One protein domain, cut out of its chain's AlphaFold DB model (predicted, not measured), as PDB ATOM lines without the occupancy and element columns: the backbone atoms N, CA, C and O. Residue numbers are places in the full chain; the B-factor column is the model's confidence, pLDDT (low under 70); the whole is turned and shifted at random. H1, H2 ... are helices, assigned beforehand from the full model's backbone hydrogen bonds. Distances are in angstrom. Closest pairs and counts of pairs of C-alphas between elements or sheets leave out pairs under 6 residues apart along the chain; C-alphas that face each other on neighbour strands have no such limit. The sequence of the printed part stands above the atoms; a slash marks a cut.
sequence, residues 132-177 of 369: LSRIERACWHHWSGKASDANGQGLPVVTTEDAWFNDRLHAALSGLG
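Overview. This is residues 132 to 177 of the 369 residues of an uncharacterized protein of Thermosynechococcus sp. NK55a (UniProt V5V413). Look for two helices of equal size, H1 and H2, running much the same way roughly side by side, with a long unnamed loop arching out from the end of H1 and back to the beginning of H2. The printed part has 46 residues, with H1 before H2, no named strand, and the class all helix. It is only just compact, close to loose, with a radius of gyration of the C-alphas of 11.2 A, and elongated, spanning 31 by 19 by 18 A.

Arrangement. Start with H1, residues 132 to 144, then go on to H2, residues 163 to 175. You will find them only just apart, their closest C-alphas 8.3 A from each other. In H1 and H2 every O i to N i+4 pair is within hydrogen-bond range.

Along the chain. Find C-alpha 132 at (31.641, -30.781, 21.016); from there H1 runs 18.4 A to C-alpha 144. Find C-alpha 163 at (23.610, -28.368, 8.367); H2 runs 18.3 A to C-alpha 175 at (31.068, -44.799, 11.167).

Size, cuts and confidence. The C-alphas of Gly 145 and Glu 161, the two farthest apart, are 32.2 A apart. The link from H1 to H2, 18 residues, is long. The printed part has no cut. In the B-factor column, residues 146 to 160 of this model are under 70.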
ATOM      1  N   LEU A 132      30.417 -30.551  21.791       80.25
ATOM      2  CA  LEU A 132      31.641 -30.781  21.016       80.25
ATOM      3  C   LEU A 132      32.741 -31.411  21.877       80.25
ATOM      4  O   LEU A 132      33.387 -32.365  21.459       80.25
ATOM      5  N   SER A 133      32.892 -30.942  23.110       79.69
ATOM      6  CA  SER A 133      33.844 -31.469  24.088       79.69
ATOM      7  C   SER A 133      33.497 -32.902  24.497       79.69
ATOM      8  O   SER A 133      34.390 -33.729  24.690       79.69
ATOM      9  N   ARG A 134      32.200 -33.238  24.578       79.56
ATOM     10  CA  ARG A 134      31.738 -34.623  24.784       79.56
ATOM     11  C   ARG A 134      32.099 -35.523  23.612       79.56
ATOM     12  O   ARG A 134      32.553 -36.639  23.844       79.56
ATOM     13  N   ILE A 135      31.937 -35.040  22.379       80.81
ATOM     14  CA  ILE A 135      32.355 -35.774  21.180       80.81
ATOM     15  C   ILE A 135      33.863 -36.038  21.222       80.81
ATOM     16  O   ILE A 135      34.276 -37.184  21.072       80.81
ATOM     17  N   GLU A 136      34.682 -35.010  21.470       81.25
ATOM     18  CA  GLU A 136      36.141 -35.167  21.556       81.25
ATOM     19  C   GLU A 136      36.529 -36.206  22.616       81.25
ATOM     20  O   GLU A 136      37.374 -37.065  22.369       81.25
ATOM     21  N   ARG A 137      35.862 -36.186  23.777       80.12
ATOM     22  CA  ARG A 137      36.074 -37.174  24.840       80.12
ATOM     23  C   ARG A 137      35.623 -38.585  24.444       80.12
ATOM     24  O   ARG A 137      36.301 -39.549  24.784       80.12
ATOM     25  N   ALA A 138      34.507 -38.733  23.734       78.81
ATOM     26  CA  ALA A 138      34.030 -40.036  23.271       78.81
ATOM     27  C   ALA A 138      34.988 -40.656  22.242       78.81
ATOM     28  O   ALA A 138      35.353 -41.825  22.372       78.81
ATOM     29  N   CYS A 139      35.457 -39.862  21.275       78.00
ATOM     30  CA  CYS A 139      36.485 -40.289  20.325       78.00
ATOM     31  C   CYS A 139      37.782 -40.675  21.045       78.00
ATOM     32  O   CYS A 139      38.374 -41.706  20.740       78.00
ATOM     33  N   TRP A 140      38.183 -39.904  22.055       79.62
ATOM     34  CA  TRP A 140      39.347 -40.212  22.879       79.62
ATOM     35  C   TRP A 140      39.250 -41.561  23.611       79.62
ATOM     36  O   TRP A 140      40.201 -42.347  23.597       79.62
ATOM     37  N   HIS A 141      38.108 -41.859  24.237       79.12
ATOM     38  CA  HIS A 141      37.879 -43.155  24.891       79.12
ATOM     39  C   HIS A 141      37.951 -44.305  23.888       79.12
ATOM     40  O   HIS A 141      38.659 -45.280  24.127       79.12
ATOM     41  N   HIS A 142      37.313 -44.132  22.728       77.00
ATOM     42  CA  HIS A 142      37.371 -45.096  21.632       77.00
ATOM     43  C   HIS A 142      38.819 -45.393  21.197       77.00
ATOM     44  O   HIS A 142      39.191 -46.556  21.082       77.00
ATOM     45  N   TRP A 143      39.671 -44.373  21.032       76.62
ATOM     46  CA  TRP A 143      41.076 -44.561  20.620       76.62
ATOM     47  C   TRP A 143      41.968 -45.163  21.690       76.62
ATOM     48  O   TRP A 143      42.876 -45.937  21.392       76.62
ATOM     49  N   SER A 144      41.737 -44.785  22.943       74.75
ATOM     50  CA  SER A 144      42.536 -45.275  24.062       74.75
ATOM     51  C   SER A 144      42.180 -46.705  24.473       74.75
ATOM     52  O   SER A 144      42.843 -47.252  25.353       74.75
ATOM     53  N   GLY A 145      41.154 -47.309  23.859       72.75
ATOM     54  CA  GLY A 145      40.625 -48.614  24.250       72.75
ATOM     55  C   GLY A 145      39.972 -48.602  25.635       72.75
ATOM     56  O   GLY A 145      39.712 -49.662  26.202       72.75
ATOM     57  N   LYS A 146      39.724 -47.415  26.203       69.88
ATOM     58  CA  LYS A 146      38.981 -47.272  27.453       69.88
ATOM     59  C   LYS A 146      37.507 -47.523  27.166       69.88
ATOM     60  O   LYS A 146      36.978 -47.045  26.163       69.88
ATOM     61  N   ALA A 147      36.846 -48.277  28.045       57.69
ATOM     62  CA  ALA A 147      35.411 -48.495  27.942       57.69
ATOM     63  C   ALA A 147      34.709 -47.133  27.871       57.69
ATOM     64  O   ALA A 147      34.926 -46.261  28.712       57.69
ATOM     65  N   SER A 148      33.920 -46.931  26.819       57.06
ATOM     66  CA  SER A 148      33.103 -45.735  26.711       57.06
ATOM     67  C   SER A 148      31.947 -45.873  27.696       57.06
ATOM     68  O   SER A 148      31.211 -46.853  27.621       57.06
ATOM     69  N   ASP A 149      31.712 -44.870  28.542       52.97
ATOM     70  CA  ASP A 149      30.475 -44.758  29.339       52.97
ATOM     71  C   ASP A 149      29.228 -44.519  28.450       52.97
ATOM     72  O   ASP A 149      28.158 -44.158  28.942       52.97
ATOM     73  N   ALA A 150      29.355 -44.666  27.124       52.47
ATOM     74  CA  ALA A 150      28.315 -44.441  26.134       52.47
ATOM     75  C   ALA A 150      27.251 -45.550  26.155       52.47
ATOM     76  O   ALA A 150      27.045 -46.270  25.180       52.47
ATOM     77  N   ASN A 151      26.491 -45.621  27.244       47.25
ATOM     78  CA  ASN A 151      25.098 -46.043  27.167       47.25
ATOM     79  C   ASN A 151      24.334 -44.958  26.388       47.25
ATOM     80  O   ASN A 151      23.831 -43.999  26.967       47.25
ATOM     81  N   GLY A 152      24.310 -45.061  25.057       49.53
ATOM     82  CA  GLY A 152      23.749 -44.033  24.178       49.53
ATOM     83  C   GLY A 152      22.763 -44.592  23.160       49.53
ATOM     84  O   GLY A 152      23.112 -44.811  22.004       49.53
ATOM     85  N   GLN A 153      21.507 -44.790  23.569       45.56
ATOM     86  CA  GLN A 153      20.396 -44.939  22.628       45.56
ATOM     87  C   GLN A 153      20.048 -43.573  21.997       45.56
ATOM     88  O   GLN A 153      19.691 -42.629  22.696       45.56
ATOM     89  N   GLY A 154      20.169 -43.496  20.666       51.84
ATOM     90  CA  GLY A 154      19.336 -42.741  19.711       51.84
ATOM     91  C   GLY A 154      18.734 -41.377  20.086       51.84
ATOM     92  O   GLY A 154      17.524 -41.214  19.952       51.84
ATOM     93  N   LEU A 155      19.538 -40.376  20.458       45.53
ATOM     94  CA  LEU A 155      19.085 -38.975  20.523       45.53
ATOM     95  C   LEU A 155      19.668 -38.133  19.372       45.53
ATOM     96  O   LEU A 155      20.803 -38.375  18.959       45.53
ATOM     97  N   PRO A 156      18.921 -37.140  18.849       48.22
ATOM     98  CA  PRO A 156      19.327 -36.387  17.669       48.22
ATOM     99  C   PRO A 156      20.536 -35.482  17.927       48.22
ATOM    100  O   PRO A 156      20.644 -34.799  18.948       48.22
ATOM    101  N   VAL A 157      21.420 -35.443  16.933       54.03
ATOM    102  CA  VAL A 157      22.522 -34.489  16.820       54.03
ATOM    103  C   VAL A 157      21.934 -33.097  16.625       54.03
ATOM    104  O   VAL A 157      21.430 -32.780  15.552       54.03
ATOM    105  N   VAL A 158      22.016 -32.241  17.641       51.94
ATOM    106  CA  VAL A 158      21.898 -30.796  17.422       51.94
ATOM    107  C   VAL A 158      23.266 -30.191  17.653       51.94
ATOM    108  O   VAL A 158      23.594 -29.726  18.742       51.94
ATOM    109  N   THR A 159      24.091 -30.224  16.618       65.44
ATOM    110  CA  THR A 159      25.260 -29.351  16.544       65.44
ATOM    111  C   THR A 159      24.955 -28.191  15.614       65.44
ATOM    112  O   THR A 159      23.849 -28.108  15.104       65.44
ATOM    113  N   THR A 160      25.880 -27.233  15.581       66.19
ATOM    114  CA  THR A 160      25.916 -25.909  14.931       66.19
ATOM    115  C   THR A 160      24.785 -25.492  13.971       66.19
ATOM    116  O   THR A 160      24.078 -26.270  13.350       66.19
ATOM    117  N   GLU A 161      24.656 -24.195  13.725       74.69
ATOM    118  CA  GLU A 161      23.707 -23.697  12.719       74.69
ATOM    119  C   GLU A 161      24.036 -24.086  11.252       74.69
ATOM    120  O   GLU A 161      23.302 -23.697  10.341       74.69
ATOM    121  N   ASP A 162      25.116 -24.845  11.025       82.25
ATOM    122  CA  ASP A 162      25.573 -25.368   9.738       82.25
ATOM    123  C   ASP A 162      25.120 -26.829   9.544       82.25
ATOM    124  O   ASP A 162      25.648 -27.753  10.163       82.25
ATOM    125  N   ALA A 163      24.142 -27.039   8.660       83.25
ATOM    126  CA  ALA A 163      23.610 -28.368   8.367       83.25
ATOM    127  C   ALA A 163      24.660 -29.304   7.747       83.25
ATOM    128  O   ALA A 163      24.714 -30.475   8.112       83.25
ATOM    129  N   TRP A 164      25.529 -28.790   6.866       88.44
ATOM    130  CA  TRP A 164      26.560 -29.607   6.227       88.44
ATOM    131  C   TRP A 164      27.548 -30.121   7.273       88.44
ATOM    132  O   TRP A 164      27.867 -31.307   7.296       88.44
ATOM    133  N   PHE A 165      27.974 -29.253   8.195       88.38
ATOM    134  CA  PHE A 165      28.812 -29.648   9.328       88.38
ATOM    135  C   PHE A 165      28.162 -30.768  10.154       88.38
ATOM    136  O   PHE A 165      28.813 -31.765  10.467       88.38
ATOM    137  N   ASN A 166      26.885 -30.607  10.504       84.75
ATOM    138  CA  ASN A 166      26.177 -31.544  11.373       84.75
ATOM    139  C   ASN A 166      26.015 -32.921  10.722       84.75
ATOM    140  O   ASN A 166      26.283 -33.931  11.373       84.75
ATOM    141  N   ASP A 167      25.639 -32.962   9.442       85.81
ATOM    142  CA  ASP A 167      25.465 -34.207   8.687       85.81
ATOM    143  C   ASP A 167      26.784 -34.985   8.595       85.81
ATOM    144  O   ASP A 167      26.833 -36.196   8.826       85.81
ATOM    145  N   ARG A 168      27.881 -34.277   8.303       88.44
ATOM    146  CA  ARG A 168      29.222 -34.860   8.195       88.44
ATOM    147  C   ARG A 168      29.758 -35.341   9.536       88.44
ATOM    148  O   ARG A 168      30.319 -36.433   9.607       88.44
ATOM    149  N   LEU A 169      29.528 -34.576  10.600       85.25
ATOM    150  CA  LEU A 169      29.867 -34.983  11.959       85.25
ATOM    151  C   LEU A 169      29.098 -36.237  12.374       85.25
ATOM    152  O   LEU A 169      29.700 -37.181  12.876       85.25
ATOM    153  N   HIS A 170      27.786 -36.273  12.134       81.94
ATOM    154  CA  HIS A 170      26.965 -37.437  12.450       81.94
ATOM    155  C   HIS A 170      27.448 -38.677  11.693       81.94
ATOM    156  O   HIS A 170      27.686 -39.709  12.314       81.94
ATOM    157  N   ALA A 171      27.677 -38.566  10.380       82.88
ATOM    158  CA  ALA A 171      28.199 -39.668   9.574       82.88
ATOM    159  C   ALA A 171      29.563 -40.168  10.083       82.88
ATOM    160  O   ALA A 171      29.771 -41.378  10.178       82.88
ATOM    161  N   ALA A 172      30.465 -39.254  10.466       82.12
ATOM    162  CA  ALA A 172      31.759 -39.604  11.046       82.12
ATOM    163  C   ALA A 172      31.603 -40.409  12.342       82.12
ATOM    164  O   ALA A 172      32.258 -41.431  12.514       82.12
ATOM    165  N   LEU A 173      30.724 -39.968  13.245       80.56
ATOM    166  CA  LEU A 173      30.503 -40.627  14.533       80.56
ATOM    167  C   LEU A 173      29.797 -41.977  14.374       80.56
ATOM    168  O   LEU A 173      30.217 -42.956  14.991       80.56
ATOM    169  N   SER A 174      28.791 -42.065  13.499       80.94
ATOM    170  CA  SER A 174      28.125 -43.330  13.170       80.94
ATOM    171  C   SER A 174      29.098 -44.354  12.585       80.94
ATOM    172  O   SER A 174      29.043 -45.519  12.966       80.94
ATOM    173  N   GLY A 175      30.027 -43.927  11.722       79.25
ATOM    174  CA  GLY A 175      31.068 -44.799  11.167       79.25
ATOM    175  C   GLY A 175      32.010 -45.401  12.219       79.25
ATOM    176  O   GLY A 175      32.614 -46.439  11.972       79.25
ATOM    177  N   LEU A 176      32.102 -44.789  13.403       76.31
ATOM    178  CA  LEU A 176      32.883 -45.281  14.547       76.31
ATOM    179  C   LEU A 176      32.050 -46.125  15.522       76.31
ATOM    180  O   LEU A 176      32.555 -46.536  16.564       76.31
ATOM    181  N   GLY A 177      30.759 -46.326  15.237       76.81
ATOM    182  CA  GLY A 177      29.817 -46.937  16.175       76.81
ATOM    183  C   GLY A 177      29.523 -46.066  17.404       76.81
ATOM    184  O   GLY A 177      29.050 -46.578  18.415       76.81
TER     185      GLY A 177